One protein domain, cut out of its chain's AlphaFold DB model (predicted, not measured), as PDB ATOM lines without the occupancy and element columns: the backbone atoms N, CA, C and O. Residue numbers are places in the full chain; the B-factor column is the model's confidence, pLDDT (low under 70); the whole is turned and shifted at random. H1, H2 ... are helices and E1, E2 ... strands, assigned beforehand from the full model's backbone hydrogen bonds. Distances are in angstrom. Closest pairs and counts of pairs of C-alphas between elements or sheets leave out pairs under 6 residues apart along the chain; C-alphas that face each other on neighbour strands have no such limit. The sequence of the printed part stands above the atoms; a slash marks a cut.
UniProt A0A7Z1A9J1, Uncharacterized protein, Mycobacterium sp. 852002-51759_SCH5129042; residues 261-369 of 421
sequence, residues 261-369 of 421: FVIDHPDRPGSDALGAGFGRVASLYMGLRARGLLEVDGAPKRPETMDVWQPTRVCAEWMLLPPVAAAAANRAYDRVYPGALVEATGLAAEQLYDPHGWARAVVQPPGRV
ATOM      1  N   PHE A 261      -8.933 -47.883  -8.031       89.81
ATOM      2  CA  PHE A 261      -9.144 -48.839  -9.114       89.81
ATOM      3  C   PHE A 261     -10.500 -48.601  -9.772       89.81
ATOM      4  O   PHE A 261     -11.552 -48.627  -9.126       89.81
ATOM      5  N   VAL A 262     -10.477 -48.428 -11.087       89.88
ATOM      6  CA  VAL A 262     -11.636 -48.071 -11.895       89.88
ATOM      7  C   VAL A 262     -11.991 -49.246 -12.787       89.88
ATOM      8  O   VAL A 262     -11.432 -49.449 -13.861       89.88
ATOM      9  N   ILE A 263     -12.930 -50.060 -12.310       86.75
ATOM     10  CA  ILE A 263     -13.460 -51.201 -13.051       86.75
ATOM     11  C   ILE A 263     -14.909 -51.471 -12.650       86.75
ATOM     12  O   ILE A 263     -15.273 -51.431 -11.475       86.75
ATOM     13  N   ASP A 264     -15.744 -51.773 -13.639       87.38
ATOM     14  CA  ASP A 264     -17.052 -52.359 -13.380       87.38
ATOM     15  C   ASP A 264     -16.901 -53.886 -13.204       87.38
ATOM     16  O   ASP A 264     -16.269 -54.562 -14.016       87.38
ATOM     17  N   HIS A 265     -17.506 -54.435 -12.152       83.12
ATOM     18  CA  HIS A 265     -17.517 -55.851 -11.782       83.12
ATOM     19  C   HIS A 265     -18.858 -56.505 -12.170       83.12
ATOM     20  O   HIS A 265     -19.786 -56.524 -11.354       83.12
ATOM     21  N   PRO A 266     -19.016 -57.033 -13.402       73.69
ATOM     22  CA  PRO A 266     -20.265 -57.665 -13.851       73.69
ATOM     23  C   PRO A 266     -20.585 -58.981 -13.118       73.69
ATOM     24  O   PRO A 266     -21.702 -59.484 -13.209       73.69
ATOM     25  N   ASP A 267     -19.607 -59.539 -12.406       72.25
ATOM     26  CA  ASP A 267     -19.663 -60.765 -11.610       72.25
ATOM     27  C   ASP A 267     -20.189 -60.551 -10.175       72.25
ATOM     28  O   ASP A 267     -20.479 -61.523  -9.476       72.25
ATOM     29  N   ARG A 268     -20.380 -59.298  -9.742       70.69
ATOM     30  CA  ARG A 268     -21.041 -58.909  -8.477       70.69
ATOM     31  C   ARG A 268     -22.565 -58.737  -8.698       70.69
ATOM     32  O   ARG A 268     -23.009 -58.971  -9.829       70.69
ATOM     33  N   PRO A 269     -23.438 -58.518  -7.684       59.81
ATOM     34  CA  PRO A 269     -24.875 -58.407  -7.952       59.81
ATOM     35  C   PRO A 269     -25.156 -57.323  -9.007       59.81
ATOM     36  O   PRO A 269     -24.431 -56.337  -9.115       59.81
ATOM     37  N   GLY A 270     -26.140 -57.625  -9.864       63.16
ATOM     38  CA  GLY A 270     -26.300 -57.073 -11.214       63.16
ATOM     39  C   GLY A 270     -26.634 -55.580 -11.299       63.16
ATOM     40  O   GLY A 270     -26.446 -54.820 -10.358       63.16
ATOM     41  N   SER A 271     -27.141 -55.147 -12.457       60.94
ATOM     42  CA  SER A 271     -27.327 -53.730 -12.827       60.94
ATOM     43  C   SER A 271     -28.086 -52.864 -11.820       60.94
ATOM     44  O   SER A 271     -27.887 -51.648 -11.841       60.94
ATOM     45  N   ASP A 272     -28.909 -53.478 -10.970       70.88
ATOM     46  CA  ASP A 272     -29.847 -52.805 -10.069       70.88
ATOM     47  C   ASP A 272     -29.372 -52.822  -8.606       70.88
ATOM     48  O   ASP A 272     -30.015 -52.241  -7.735       70.88
ATOM     49  N   ALA A 273     -28.233 -53.465  -8.313       82.50
ATOM     50  CA  ALA A 273     -27.622 -53.396  -6.993       82.50
ATOM     51  C   ALA A 273     -27.125 -51.969  -6.748       82.50
ATOM     52  O   ALA A 273     -26.275 -51.483  -7.485       82.50
ATOM     53  N   LEU A 274     -27.649 -51.309  -5.713       88.38
ATOM     54  CA  LEU A 274     -27.286 -49.937  -5.331       88.38
ATOM     55  C   LEU A 274     -26.446 -49.858  -4.046       88.38
ATOM     56  O   LEU A 274     -25.938 -48.794  -3.706       88.38
ATOM     57  N   GLY A 275     -26.311 -50.966  -3.318       87.56
ATOM     58  CA  GLY A 275     -25.605 -51.044  -2.039       87.56
ATOM     59  C   GLY A 275     -24.580 -52.172  -2.034       87.56
ATOM     60  O   GLY A 275     -23.650 -52.176  -2.841       87.56
ATOM     61  N   ALA A 276     -24.753 -53.137  -1.127       82.69
ATOM     62  CA  ALA A 276     -23.881 -54.303  -1.042       82.69
ATOM     63  C   ALA A 276     -23.762 -55.006  -2.406       82.69
ATOM     64  O   ALA A 276     -24.756 -55.383  -3.028       82.69
ATOM     65  N   GLY A 277     -22.520 -55.145  -2.873       80.00
ATOM     66  CA  GLY A 277     -22.197 -55.756  -4.157       80.00
ATOM     67  C   GLY A 277     -22.438 -54.877  -5.393       80.00
ATOM     68  O   GLY A 277     -22.441 -55.393  -6.506       80.00
ATOM     69  N   PHE A 278     -22.576 -53.560  -5.228       88.25
ATOM     70  CA  PHE A 278     -22.534 -52.607  -6.338       88.25
ATOM     71  C   PHE A 278     -21.327 -52.869  -7.258       88.25
ATOM     72  O   PHE A 278     -20.171 -52.765  -6.845       88.25
ATOM     73  N   GLY A 279     -21.610 -53.230  -8.512       86.62
ATOM     74  CA  GLY A 279     -20.604 -53.610  -9.507       86.62
ATOM     75  C   GLY A 279     -20.311 -52.540 -10.558       86.62
ATOM     76  O   GLY A 279     -19.626 -52.842 -11.526       86.62
ATOM     77  N   ARG A 280     -20.835 -51.312 -10.434       89.94
ATOM     78  CA  ARG A 280     -20.728 -50.271 -11.478       89.94
ATOM     79  C   ARG A 280     -19.828 -49.091 -11.078       89.94
ATOM     80  O   ARG A 280     -20.202 -47.933 -11.272       89.94
ATOM     81  N   VAL A 281     -18.682 -49.382 -10.457       90.38
ATOM     82  CA  VAL A 281     -17.759 -48.378  -9.888       90.38
ATOM     83  C   VAL A 281     -17.164 -47.462 -10.960       90.38
ATOM     84  O   VAL A 281     -17.205 -46.244 -10.797       90.38
ATOM     85  N   ALA A 282     -16.700 -48.002 -12.091       90.94
ATOM     86  CA  ALA A 282     -16.185 -47.175 -13.184       90.94
ATOM     87  C   ALA A 282     -17.273 -46.261 -13.757       90.94
ATOM     88  O   ALA A 282     -17.044 -45.082 -14.023       90.94
ATOM     89  N   SER A 283     -18.488 -46.792 -13.898       91.88
ATOM     90  CA  SER A 283     -19.638 -46.015 -14.362       91.88
ATOM     91  C   SER A 283     -20.049 -44.900 -13.383       91.88
ATOM     92  O   SER A 283     -20.499 -43.846 -13.835       91.88
ATOM     93  N   LEU A 284     -19.886 -45.107 -12.070       94.38
ATOM     94  CA  LEU A 284     -20.084 -44.080 -11.040       94.38
ATOM     95  C   LEU A 284     -19.024 -42.977 -11.156       94.38
ATOM     96  O   LEU A 284     -19.372 -41.805 -11.277       94.38
ATOM     97  N   TYR A 285     -17.738 -43.332 -11.178       94.81
ATOM     98  CA  TYR A 285     -16.653 -42.341 -11.183       94.81
ATOM     99  C   TYR A 285     -16.648 -41.500 -12.459       94.81
ATOM    100  O   TYR A 285     -16.481 -40.283 -12.397       94.81
ATOM    101  N   MET A 286     -16.942 -42.110 -13.612       92.88
ATOM    102  CA  MET A 286     -17.140 -41.376 -14.865       92.88
ATOM    103  C   MET A 286     -18.271 -40.345 -14.770       92.88
ATOM    104  O   MET A 286     -18.149 -39.248 -15.317       92.88
ATOM    105  N   GLY A 287     -19.385 -40.674 -14.112       95.19
ATOM    106  CA  GLY A 287     -20.515 -39.754 -14.000       95.19
ATOM    107  C   GLY A 287     -20.331 -38.670 -12.937       95.19
ATOM    108  O   GLY A 287     -20.832 -37.564 -13.141       95.19
ATOM    109  N   LEU A 288     -19.556 -38.936 -11.878       97.00
ATOM    110  CA  LEU A 288     -19.057 -37.902 -10.962       97.00
ATOM    111  C   LEU A 288     -18.133 -36.923 -11.697       97.00
ATOM    112  O   LEU A 288     -18.324 -35.711 -11.603       97.00
ATOM    113  N   ARG A 289     -17.192 -37.436 -12.502       95.50
ATOM    114  CA  ARG A 289     -16.286 -36.608 -13.314       95.50
ATOM    115  C   ARG A 289     -17.034 -35.765 -14.341       95.50
ATOM    116  O   ARG A 289     -16.773 -34.575 -14.464       95.50
ATOM    117  N   ALA A 290     -18.009 -36.349 -15.037       94.25
ATOM    118  CA  ALA A 290     -18.841 -35.629 -16.006       94.25
ATOM    119  C   ALA A 290     -19.653 -34.476 -15.385       94.25
ATOM    120  O   ALA A 290     -20.137 -33.617 -16.113       94.25
ATOM    121  N   ARG A 291     -19.803 -34.459 -14.054       95.56
ATOM    122  CA  ARG A 291     -20.461 -33.390 -13.293       95.56
ATOM    123  C   ARG A 291     -19.499 -32.468 -12.548       95.56
ATOM    124  O   ARG A 291     -19.960 -31.623 -11.795       95.56
ATOM    125  N   GLY A 292     -18.187 -32.643 -12.701       95.62
ATOM    126  CA  GLY A 292     -17.203 -31.864 -11.942       95.62
ATOM    127  C   GLY A 292     -17.197 -32.159 -10.435       95.62
ATOM    128  O   GLY A 292     -16.714 -31.344  -9.655       95.62
ATOM    129  N   LEU A 293     -17.731 -33.312 -10.010       96.88
ATOM    130  CA  LEU A 293     -17.735 -33.752  -8.604       96.88
ATOM    131  C   LEU A 293     -16.499 -34.589  -8.242       96.88
ATOM    132  O   LEU A 293     -16.235 -34.832  -7.063       96.88
ATOM    133  N   LEU A 294     -15.767 -35.037  -9.262       96.19
ATOM    134  CA  LEU A 294     -14.504 -35.755  -9.172       96.19
ATOM    135  C   LEU A 294     -13.560 -35.215 -10.248       96.19
ATOM    136  O   LEU A 294     -13.869 -35.282 -11.439       96.19
ATOM    137  N   GLU A 295     -12.402 -34.736  -9.828       95.31
ATOM    138  CA  GLU A 295     -11.270 -34.419 -10.688       95.31
ATOM    139  C   GLU A 295     -10.147 -35.404 -10.410       95.31
ATOM    140  O   GLU A 295      -9.975 -35.912  -9.299       95.31
ATOM    141  N   VAL A 296      -9.424 -35.717 -11.468       94.31
ATOM    142  CA  VAL A 296      -8.429 -36.776 -11.518       94.31
ATOM    143  C   VAL A 296      -7.306 -36.305 -12.416       94.31
ATOM    144  O   VAL A 296      -7.565 -35.591 -13.389       94.31
ATOM    145  N   ASP A 297      -6.087 -36.719 -12.101       91.06
ATOM    146  CA  ASP A 297      -4.931 -36.363 -12.910       91.06
ATOM    147  C   ASP A 297      -5.013 -36.974 -14.314       91.06
ATOM    148  O   ASP A 297      -5.442 -38.114 -14.520       91.06
ATOM    149  N   GLY A 298      -4.591 -36.184 -15.303       84.69
ATOM    150  CA  GLY A 298      -4.588 -36.564 -16.712       84.69
ATOM    151  C   GLY A 298      -5.967 -36.546 -17.388       84.69
ATOM    152  O   GLY A 298      -6.912 -35.871 -16.977       84.69
ATOM    153  N   ALA A 299      -6.079 -37.283 -18.496       78.38
ATOM    154  CA  ALA A 299      -7.292 -37.363 -19.314       78.38
ATOM    155  C   ALA A 299      -7.878 -38.788 -19.311       78.38
ATOM    156  O   ALA A 299      -7.837 -39.471 -20.341       78.38
ATOM    157  N   PRO A 300      -8.417 -39.261 -18.171       77.50
ATOM    158  CA  PRO A 300      -8.913 -40.621 -18.074       77.50
ATOM    159  C   PRO A 300     -10.094 -40.847 -19.011       77.50
ATOM    160  O   PRO A 300     -11.014 -40.028 -19.132       77.50
ATOM    161  N   LYS A 301     -10.053 -41.994 -19.686       76.69
ATOM    162  CA  LYS A 301     -11.117 -42.479 -20.563       76.69
ATOM    163  C   LYS A 301     -11.890 -43.558 -19.835       76.69
ATOM    164  O   LYS A 301     -11.404 -44.147 -18.880       76.69
ATOM    165  N   ARG A 302     -13.095 -43.855 -20.319       77.81
ATOM    166  CA  ARG A 302     -13.856 -44.992 -19.810       77.81
ATOM    167  C   ARG A 302     -13.084 -46.286 -20.095       77.81
ATOM    168  O   ARG A 302     -12.959 -46.630 -21.273       77.81
ATOM    169  N   PRO A 303     -12.618 -47.017 -19.072       71.69
ATOM    170  CA  PRO A 303     -11.810 -48.192 -19.319       71.69
ATOM    171  C   PRO A 303     -12.724 -49.405 -19.566       71.69
ATOM    172  O   PRO A 303     -13.723 -49.612 -18.873       71.69
ATOM    173  N   GLU A 304     -12.425 -50.197 -20.602       71.00
ATOM    174  CA  GLU A 304     -13.091 -51.495 -20.826       71.00
ATOM    175  C   GLU A 304     -12.522 -52.598 -19.913       71.00
ATOM    176  O   GLU A 304     -13.156 -53.637 -19.695       71.00
ATOM    177  N   THR A 305     -11.330 -52.353 -19.370       74.94
ATOM    178  CA  THR A 305     -10.584 -53.188 -18.424       74.94
ATOM    179  C   THR A 305     -10.342 -52.427 -17.120       74.94
ATOM    180  O   THR A 305     -10.907 -51.361 -16.911       74.94
ATOM    181  N   MET A 306      -9.539 -52.988 -16.215       83.75
ATOM    182  CA  MET A 306      -9.118 -52.272 -15.012       83.75
ATOM    183  C   MET A 306      -8.193 -51.113 -15.381       83.75
ATOM    184  O   MET A 306      -7.293 -51.295 -16.198       83.75
ATOM    185  N   ASP A 307      -8.428 -49.963 -14.760       88.00
ATOM    186  CA  ASP A 307      -7.595 -48.761 -14.826       88.00
ATOM    187  C   ASP A 307      -7.386 -48.206 -13.406       88.00
ATOM    188  O   ASP A 307      -8.057 -48.646 -12.465       88.00
ATOM    189  N   VAL A 308      -6.459 -47.267 -13.239       90.50
ATOM    190  CA  VAL A 308      -6.145 -46.629 -11.954       90.50
ATOM    191  C   VAL A 308      -6.156 -45.121 -12.131       90.50
ATOM    192  O   VAL A 308      -5.430 -44.587 -12.965       90.50
ATOM    193  N   TRP A 309      -6.977 -44.422 -11.351       92.56
ATOM    194  CA  TRP A 309      -7.061 -42.961 -11.405       92.56
ATOM    195  C   TRP A 309      -6.565 -42.352 -10.108       92.56
ATOM    196  O   TRP A 309      -6.944 -42.823  -9.042       92.56
ATOM    197  N   GLN A 310      -5.789 -41.274 -10.196       92.25
ATOM    198  CA  GLN A 310      -5.390 -40.473  -9.042       92.25
ATOM    199  C   GLN A 310      -6.385 -39.319  -8.857       92.25
ATOM    200  O   GLN A 310      -6.390 -38.409  -9.689       92.25
ATOM    201  N   PRO A 311      -7.238 -39.321  -7.816       93.19
ATOM    202  CA  PRO A 311      -8.110 -38.188  -7.533       93.19
ATOM    203  C   PRO A 311      -7.288 -36.974  -7.095       93.19
ATOM    204  O   PRO A 311      -6.435 -37.084  -6.215       93.19
ATOM    205  N   THR A 312      -7.580 -35.817  -7.681       91.19
ATOM    206  CA  THR A 312      -6.981 -34.522  -7.319       91.19
ATOM    207  C   THR A 312      -7.972 -33.637  -6.571       91.19
ATOM    208  O   THR A 312      -7.590 -32.919  -5.651       91.19
ATOM    209  N   ARG A 313      -9.270 -33.755  -6.886       91.31
ATOM    210  CA  ARG A 313     -10.364 -33.116  -6.144       91.31
ATOM    211  C   ARG A 313     -11.573 -34.035  -6.082       91.31
ATOM    212  O   ARG A 313     -11.935 -34.682  -7.059       91.31
ATOM    213  N   VAL A 314     -12.249 -34.057  -4.940       92.69
ATOM    214  CA  VAL A 314     -13.562 -34.689  -4.789       92.69
ATOM    215  C   VAL A 314     -14.450 -33.749  -3.987       92.69
ATOM    216  O   VAL A 314     -13.989 -33.170  -3.008       92.69
ATOM    217  N   CYS A 315     -15.708 -33.570  -4.403       95.19
ATOM    218  CA  CYS A 315     -16.647 -32.705  -3.676       95.19
ATOM    219  C   CYS A 315     -16.832 -33.172  -2.222       95.19
ATOM    220  O   CYS A 315     -16.881 -32.359  -1.305       95.19
ATOM    221  N   ALA A 316     -16.934 -34.487  -2.034       95.69
ATOM    222  CA  ALA A 316     -16.855 -35.159  -0.749       95.69
ATOM    223  C   ALA A 316     -16.492 -36.630  -0.976       95.69
ATOM    224  O   ALA A 316     -17.075 -37.289  -1.841       95.69
ATOM    225  N   GLU A 317     -15.538 -37.174  -0.222       94.94
ATOM    226  CA  GLU A 317     -14.985 -38.501  -0.530       94.94
ATOM    227  C   GLU A 317     -16.018 -39.636  -0.426       94.94
ATOM    228  O   GLU A 317     -15.961 -40.583  -1.211       94.94
ATOM    229  N   TRP A 318     -17.033 -39.513   0.439       96.56
ATOM    230  CA  TRP A 318     -18.124 -40.492   0.547       96.56
ATOM    231  C   TRP A 318     -18.984 -40.606  -0.720       96.56
ATOM    232  O   TRP A 318     -19.695 -41.596  -0.882       96.56
ATOM    233  N   MET A 319     -18.908 -39.654  -1.656       97.00
ATOM    234  CA  MET A 319     -19.590 -39.758  -2.953       97.00
ATOM    235  C   MET A 319     -19.014 -40.873  -3.838       97.00
ATOM    236  O   MET A 319     -19.675 -41.310  -4.779       97.00
ATOM    237  N   LEU A 320     -17.811 -41.366  -3.524       95.81
ATOM    238  CA  LEU A 320     -17.188 -42.514  -4.188       95.81
ATOM    239  C   LEU A 320     -17.786 -43.864  -3.746       95.81
ATOM    240  O   LEU A 320     -17.439 -44.905  -4.311       95.81
ATOM    241  N   LEU A 321     -18.654 -43.864  -2.730       95.25
ATOM    242  CA  LEU A 321     -19.322 -45.057  -2.217       95.25
ATOM    243  C   LEU A 321     -20.475 -45.518  -3.129       95.25
ATOM    244  O   LEU A 321     -21.003 -44.737  -3.926       95.25
ATOM    245  N   PRO A 322     -20.935 -46.778  -2.986       94.00
ATOM    246  CA  PRO A 322     -22.162 -47.241  -3.621       94.00
ATOM    247  C   PRO A 322     -23.362 -46.321  -3.336       94.00
ATOM    248  O   PRO A 322     -23.449 -45.776  -2.232       94.00
ATOM    249  N   PRO A 323     -24.327 -46.199  -4.267       96.06
ATOM    250  CA  PRO A 323     -25.447 -45.264  -4.153       96.06
ATOM    251  C   PRO A 323     -26.204 -45.254  -2.821       96.06
ATOM    252  O   PRO A 323     -26.531 -44.182  -2.326       96.06
ATOM    253  N   VAL A 324     -26.449 -46.415  -2.205       95.69
ATOM    254  CA  VAL A 324     -27.111 -46.495  -0.889       95.69
ATOM    255  C   VAL A 324     -26.286 -45.811   0.201       95.69
ATOM    256  O   VAL A 324     -26.830 -45.044   0.991       95.69
ATOM    257  N   ALA A 325     -24.977 -46.068   0.235       95.94
ATOM    258  CA  ALA A 325     -24.085 -45.507   1.243       95.94
ATOM    259  C   ALA A 325     -23.821 -44.015   0.995       95.94
ATOM    260  O   ALA A 325     -23.896 -43.225   1.934       95.94
ATOM    261  N   ALA A 326     -23.604 -43.616  -0.263       97.56
ATOM    262  CA  ALA A 326     -23.423 -42.215  -0.638       97.56
ATOM    263  C   ALA A 326     -24.667 -41.373  -0.308       97.56
ATOM    264  O   ALA A 326     -24.546 -40.333   0.333       97.56
ATOM    265  N   ALA A 327     -25.872 -41.842  -0.656       98.19
ATOM    266  CA  ALA A 327     -27.115 -41.131  -0.349       98.19
ATOM    267  C   ALA A 327     -27.376 -41.030   1.164       98.19
ATOM    268  O   ALA A 327     -27.823 -39.990   1.651       98.19
ATOM    269  N   ALA A 328     -27.063 -42.080   1.933       97.75
ATOM    270  CA  ALA A 328     -27.153 -42.036   3.391       97.75
ATOM    271  C   ALA A 328     -26.177 -41.006   3.990       97.75
ATOM    272  O   ALA A 328     -26.583 -40.209   4.836       97.75
ATOM    273  N   ALA A 329     -24.926 -40.979   3.515       98.12
ATOM    274  CA  ALA A 329     -23.927 -39.989   3.913       98.12
ATOM    275  C   ALA A 329     -24.337 -38.560   3.521       98.12
ATOM    276  O   ALA A 329     -24.226 -37.659   4.346       98.12
ATOM    277  N   ASN A 330     -24.913 -38.359   2.330       98.50
ATOM    278  CA  ASN A 330     -25.449 -37.065   1.901       98.50
ATOM    279  C   ASN A 330     -26.548 -36.562   2.849       98.50
ATOM    280  O   ASN A 330     -26.496 -35.417   3.282       98.50
ATOM    281  N   ARG A 331     -27.503 -37.423   3.238       98.12
ATOM    282  CA  ARG A 331     -28.530 -37.065   4.236       98.12
ATOM    283  C   ARG A 331     -27.921 -36.733   5.596       98.12
ATOM    284  O   ARG A 331     -28.411 -35.849   6.288       98.12
ATOM    285  N   ALA A 332     -26.899 -37.476   6.016       98.19
ATOM    286  CA  ALA A 332     -26.232 -37.226   7.288       98.19
ATOM    287  C   ALA A 332     -25.491 -35.891   7.293       98.19
ATOM    288  O   ALA A 332     -25.593 -35.156   8.270       98.19
ATOM    289  N   TYR A 333     -24.819 -35.568   6.192       98.50
ATOM    290  CA  TYR A 333     -24.158 -34.290   5.997       98.50
ATOM    291  C   TYR A 333     -25.154 -33.126   5.959       98.50
ATOM    292  O   TYR A 333     -24.948 -32.140   6.656       98.50
ATOM    293  N   ASP A 334     -26.258 -33.260   5.221       98.06
ATOM    294  CA  ASP A 334     -27.293 -32.222   5.100       98.06
ATOM    295  C   ASP A 334     -27.954 -31.881   6.447       98.06
ATOM    296  O   ASP A 334     -28.306 -30.736   6.694       98.06
ATOM    297  N   ARG A 335     -28.043 -32.831   7.388       97.00
ATOM    298  CA  ARG A 335     -28.501 -32.525   8.758       97.00
ATOM    299  C   ARG A 335     -27.549 -31.611   9.533       97.00
ATOM    300  O   ARG A 335     -27.994 -30.923  10.446       97.00
ATOM    301  N   VAL A 336     -26.255 -31.655   9.221       97.69
ATOM    302  CA  VAL A 336     -25.225 -30.818   9.859       97.69
ATOM    303  C   VAL A 336     -25.079 -29.495   9.106       97.69
ATOM    304  O   VAL A 336     -24.973 -28.444   9.731       97.69
ATOM    305  N   TYR A 337     -25.139 -29.545   7.774       97.94
ATOM    306  CA  TYR A 337     -25.006 -28.403   6.872       97.94
ATOM    307  C   TYR A 337     -26.167 -28.379   5.860       97.94
ATOM    308  O   TYR A 337     -25.990 -28.809   4.713       97.94
ATOM    309  N   PRO A 338     -27.359 -27.896   6.262       97.75
ATOM    310  CA  PRO A 338     -28.544 -27.918   5.406       97.75
ATOM    311  C   PRO A 338     -28.338 -27.170   4.087       97.75
ATOM    312  O   PRO A 338     -27.920 -26.015   4.079       97.75
ATOM    313  N   GLY A 339     -28.637 -27.828   2.966       97.69
ATOM    314  CA  GLY A 339     -28.584 -27.246   1.620       97.69
ATOM    315  C   GLY A 339     -27.189 -27.155   0.993       97.69
ATOM    316  O   GLY A 339     -27.086 -27.005  -0.225       97.69
ATOM    317  N   ALA A 340     -26.116 -27.338   1.767       98.06
ATOM    318  CA  ALA A 340     -24.742 -27.175   1.288       98.06
ATOM    319  C   ALA A 340     -24.380 -28.120   0.129       98.06
ATOM    320  O   ALA A 340     -23.646 -27.749  -0.784       98.06
ATOM    321  N   LEU A 341     -24.905 -29.351   0.133       97.94
ATOM    322  CA  LEU A 341     -24.676 -30.295  -0.965       97.94
ATOM    323  C   LEU A 341     -25.451 -29.921  -2.227       97.94
ATOM    324  O   LEU A 341     -24.936 -30.117  -3.326       97.94
ATOM    325  N   VAL A 342     -26.665 -29.387  -2.093       98.19
ATOM    326  CA  VAL A 342     -27.447 -28.907  -3.243       98.19
ATOM    327  C   VAL A 342     -26.696 -27.766  -3.922       98.19
ATOM    328  O   VAL A 342     -26.488 -27.810  -5.131       98.19
ATOM    329  N   GLU A 343     -26.214 -26.803  -3.135       98.00
ATOM    330  CA  GLU A 343     -25.430 -25.669  -3.628       98.00
ATOM    331  C   GLU A 343     -24.128 -26.119  -4.303       98.00
ATOM    332  O   GLU A 343     -23.854 -25.742  -5.440       98.00
ATOM    333  N   ALA A 344     -23.353 -26.988  -3.647       97.50
ATOM    334  CA  ALA A 344     -22.048 -27.407  -4.153       97.50
ATOM    335  C   ALA A 344     -22.113 -28.326  -5.382       97.50
ATOM    336  O   ALA A 344     -21.174 -28.360  -6.177       97.50
ATOM    337  N   THR A 345     -23.187 -29.109  -5.529       97.69
ATOM    338  CA  THR A 345     -23.300 -30.113  -6.603       97.69
ATOM    339  C   THR A 345     -24.235 -29.708  -7.738       97.69
ATOM    340  O   THR A 345     -24.178 -30.311  -8.811       97.69
ATOM    341  N   GLY A 346     -25.135 -28.747  -7.504       97.75
ATOM    342  CA  GLY A 346     -26.227 -28.405  -8.417       97.75
ATOM    343  C   GLY A 346     -27.288 -29.505  -8.578       97.75
ATOM    344  O   GLY A 346     -28.142 -29.402  -9.459       97.75
ATOM    345  N   LEU A 347     -27.240 -30.574  -7.776       97.88
ATOM    346  CA  LEU A 347     -28.217 -31.664  -7.800       97.88
ATOM    347  C   LEU A 347     -29.391 -31.367  -6.862       97.88
ATOM    348  O   LEU A 347     -29.217 -30.834  -5.769       97.88
ATOM    349  N   ALA A 348     -30.595 -31.778  -7.262       97.94
ATOM    350  CA  ALA A 348     -31.783 -31.660  -6.421       97.94
ATOM    351  C   ALA A 348     -31.729 -32.623  -5.218       97.94
ATOM    352  O   ALA A 348     -31.084 -33.672  -5.266       97.94
ATOM    353  N   ALA A 349     -32.485 -32.318  -4.158       97.00
ATOM    354  CA  ALA A 349     -32.561 -33.147  -2.947       97.00
ATOM    355  C   ALA A 349     -32.931 -34.614  -3.247       97.00
ATOM    356  O   ALA A 349     -32.316 -35.540  -2.725       97.00
ATOM    357  N   GLU A 350     -33.877 -34.846  -4.158       96.50
ATOM    358  CA  GLU A 350     -34.263 -36.189  -4.611       96.50
ATOM    359  C   GLU A 350     -33.122 -36.947  -5.310       96.50
ATOM    360  O   GLU A 350     -33.066 -38.171  -5.259       96.50
ATOM    361  N   GLN A 351     -32.183 -36.238  -5.939       98.12
ATOM    362  CA  GLN A 351     -31.009 -36.833  -6.573       98.12
ATOM    363  C   GLN A 351     -29.892 -37.091  -5.561       98.12
ATOM    364  O   GLN A 351     -29.134 -38.038  -5.725       98.12
ATOM    365  N   LEU A 352     -29.772 -36.271  -4.518       98.00
ATOM    366  CA  LEU A 352     -28.732 -36.422  -3.500       98.00
ATOM    367  C   LEU A 352     -29.083 -37.468  -2.449       98.00
ATOM    368  O   LEU A 352     -28.202 -38.189  -1.974       98.00
ATOM    369  N   TYR A 353     -30.355 -37.526  -2.065       97.38
ATOM    370  CA  TYR A 353     -30.784 -38.227  -0.867       97.38
ATOM    371  C   TYR A 353     -31.482 -39.545  -1.166       97.38
ATOM    372  O   TYR A 353     -31.548 -40.369  -0.267       97.38
ATOM    373  N   ASP A 354     -31.978 -39.816  -2.371       97.44
ATOM    374  CA  ASP A 354     -32.516 -41.136  -2.724       97.44
ATOM    375  C   ASP A 354     -31.448 -41.993  -3.427       97.44
ATOM    376  O   ASP A 354     -30.863 -41.528  -4.404       97.44
ATOM    377  N   PRO A 355     -31.189 -43.251  -3.013       96.75
ATOM    378  CA  PRO A 355     -30.215 -44.104  -3.693       96.75
ATOM    379  C   PRO A 355     -30.480 -44.279  -5.194       96.75
ATOM    380  O   PRO A 355     -29.530 -44.320  -5.981       96.75
ATOM    381  N   HIS A 356     -31.747 -44.374  -5.622       96.00
ATOM    382  CA  HIS A 356     -32.071 -44.483  -7.047       96.00
ATOM    383  C   HIS A 356     -31.916 -43.138  -7.761       96.00
ATOM    384  O   HIS A 356     -31.399 -43.109  -8.878       96.00
ATOM    385  N   GLY A 357     -32.325 -42.035  -7.131       97.12
ATOM    386  CA  GLY A 357     -32.083 -40.669  -7.594       97.12
ATOM    387  C   GLY A 357     -30.598 -40.395  -7.816       97.12
ATOM    388  O   GLY A 357     -30.214 -39.988  -8.912       97.12
ATOM    389  N   TRP A 358     -29.763 -40.742  -6.837       97.38
ATOM    390  CA  TRP A 358     -28.307 -40.647  -6.916       97.38
ATOM    391  C   TRP A 358     -27.764 -41.496  -8.053       97.38
ATOM    392  O   TRP A 358     -27.040 -40.997  -8.910       97.38
ATOM    393  N   ALA A 359     -28.171 -42.764  -8.143       95.88
ATOM    394  CA  ALA A 359     -27.719 -43.642  -9.214       95.88
ATOM    395  C   ALA A 359     -28.106 -43.129 -10.613       95.88
ATOM    396  O   ALA A 359     -27.284 -43.188 -11.526       95.88
ATOM    397  N   ARG A 360     -29.333 -42.615 -10.788       95.31
ATOM    398  CA  ARG A 360     -29.796 -42.016 -12.054       95.31
ATOM    399  C   ARG A 360     -29.050 -40.733 -12.388       95.31
ATOM    400  O   ARG A 360     -28.782 -40.486 -13.560       95.31
ATOM    401  N   ALA A 361     -28.731 -39.928 -11.378       96.50
ATOM    402  CA  ALA A 361     -27.916 -38.747 -11.561       96.50
ATOM    403  C   ALA A 361     -26.504 -39.176 -11.974       96.50
ATOM    404  O   ALA A 361     -26.121 -38.995 -13.126       96.50
ATOM    405  N   VAL A 362     -25.731 -39.794 -11.086       96.00
ATOM    406  CA  VAL A 362     -24.269 -39.853 -11.221       96.00
ATOM    407  C   VAL A 362     -23.704 -41.148 -11.803       96.00
ATOM    408  O   VAL A 362     -22.503 -41.205 -12.031       96.00
ATOM    409  N   VAL A 363     -24.500 -42.188 -12.075       93.81
ATOM    410  CA  VAL A 363     -23.963 -43.436 -12.647       93.81
ATOM    411  C   VAL A 363     -24.261 -43.516 -14.138       93.81
ATOM    412  O   VAL A 363     -25.411 -43.639 -14.554       93.81
ATOM    413  N   GLN A 364     -23.210 -43.494 -14.959       91.06
ATOM    414  CA  GLN A 364     -23.359 -43.580 -16.409       91.06
ATOM    415  C   GLN A 364     -23.885 -44.955 -16.867       91.06
ATOM    416  O   GLN A 364     -23.653 -45.970 -16.202       91.06
ATOM    417  N   PRO A 365     -24.545 -45.039 -18.040       86.44
ATOM    418  CA  PRO A 365     -24.952 -46.317 -18.619       86.44
ATOM    419  C   PRO A 365     -23.745 -47.237 -18.827       86.44
ATOM    420  O   PRO A 365     -22.711 -46.743 -19.279       86.44
ATOM    421  N   PRO A 366     -23.838 -48.554 -18.570       79.62
ATOM    422  CA  PRO A 366     -22.714 -49.474 -18.724       79.62
ATOM    423  C   PRO A 366     -22.204 -49.576 -20.173       79.62
ATOM    424  O   PRO A 366     -22.967 -49.489 -21.144       79.62
ATOM    425  N   GLY A 367     -20.901 -49.830 -20.324       77.88
ATOM    426  CA  GLY A 367     -20.253 -50.034 -21.621       77.88
ATOM    427  C   GLY A 367     -20.774 -51.277 -22.356       77.88
ATOM    428  O   GLY A 367     -21.457 -52.127 -21.778       77.88
ATOM    429  N   ARG A 368     -20.464 -51.405 -23.654       80.19
ATOM    430  CA  ARG A 368     -20.877 -52.576 -24.459       80.19
ATOM    431  C   ARG A 368     -20.274 -53.878 -23.917       80.19
ATOM    432  O   ARG A 368     -21.006 -54.846 -23.727       80.19
ATOM    433  N   VAL A 369     -18.979 -53.866 -23.593       77.31
ATOM    434  CA  VAL A 369     -18.257 -55.020 -23.029       77.31
ATOM    435  C   VAL A 369     -18.857 -55.465 -21.693       77.31
ATOM    436  O   VAL A 369     -19.110 -56.654 -21.502       77.31
TER     437      VAL A 369
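What this domain is: This is residues 261 to 369 of the 421 residues of an uncharacterized protein of Mycobacterium sp. 852002-51759_SCH5129042 (UniProt A0A7Z1A9J1). This is a flat slab of short helices packed mostly crosswise: the longest helix, H3, has H2, H5 and H6 packed on it, and H6 in turn packs on H1, which lies near the middle. A small antiparallel ribbon of two strands, E1 and E3, lies near residues 285 to 289 of H1, while the long unnamed stretch of residues 261 to 280 winds along the outside. The printed part has 109 residues with six named helices and three named strands, in the order H1, E1, E2, E3, H2, H3, H4, H5, H6, and its class is mostly helix. It is compact, with a radius of gyration of the C-alphas of 13.5 A and spans of 40 by 31 by 17 A.

How they stand to each other: Residues 261 to 262 form a short antiparallel pairing with residues 307 to 308 of E2, residues 307 to 309, which pairs with no named strand. E2 runs on into E3, residues 311 to 314, at 64 degrees. E3 is the antiparallel neighbour of E1, residues 294 to 296, with N 295 and O 313 at 2.8 A and N 312 and O 295 at 2.9 A, both within hydrogen-bond range. H1, residues 281 to 289, comes closest to E1 with the C-alphas of Leu 288 and Leu 294, 5.3 A apart. H1 touches H6, residues 355 to 362, at a steep tilt of 59 degrees, the same way; their closest C-alphas, those of Gly 287 and Val 362, are 4.7 A apart. H3, residues 323 to 336, touches H6 with its residues 323 to 328 alone, about perpendicular at 84 degrees; the closest C-alphas, of Val 324 and Pro 355, are 4.8 A apart. With residues 325 to 329 alone H3 touches H2, residues 317 to 320, the closest C-alphas being those of Met 319 and Ala 326, 5.1 A apart. With residues 327 to 331 alone it touches H5, residues 349 to 353, the C-alphas of Ala 327 and Tyr 353 coming closest at 4.7 A. H3 and H4, residues 340 to 345, form a helical hairpin, opposite ways at a steep tilt of 43 degrees; H3, with residues 330 to 334 alone, only just touches H4, with 3 pairs of C-alphas within 8 A, the closest being Asp 334 and Ala 340 at 6.8 A. H5 and H6 touch only at the corner. H1 and H3 are apart. Every O i to N i+4 pair is within hydrogen-bond range in H1, H4, H5 and H6, and 9 of 10 are in H3; H2 is too short for such a pair.

Where its parts are: H1 begins with C-alpha 281 at (-17.759, -48.378, -9.888) and is 12.3 A long. H3 measures 20.1 A and ends with C-alpha 336 at (-25.225, -30.818, 9.859). H6 is 10.5 A long and ends with C-alpha 362 at (-24.269, -39.853, -11.221).

The domain as a whole: The C-alphas of Val 336 and Val 369 are the two farthest apart, at 41.4 A. The printed part has no cut and no long link between its named elements. Mean pLDDT of the printed part is 90.6; residues 269 to 271 are under 70.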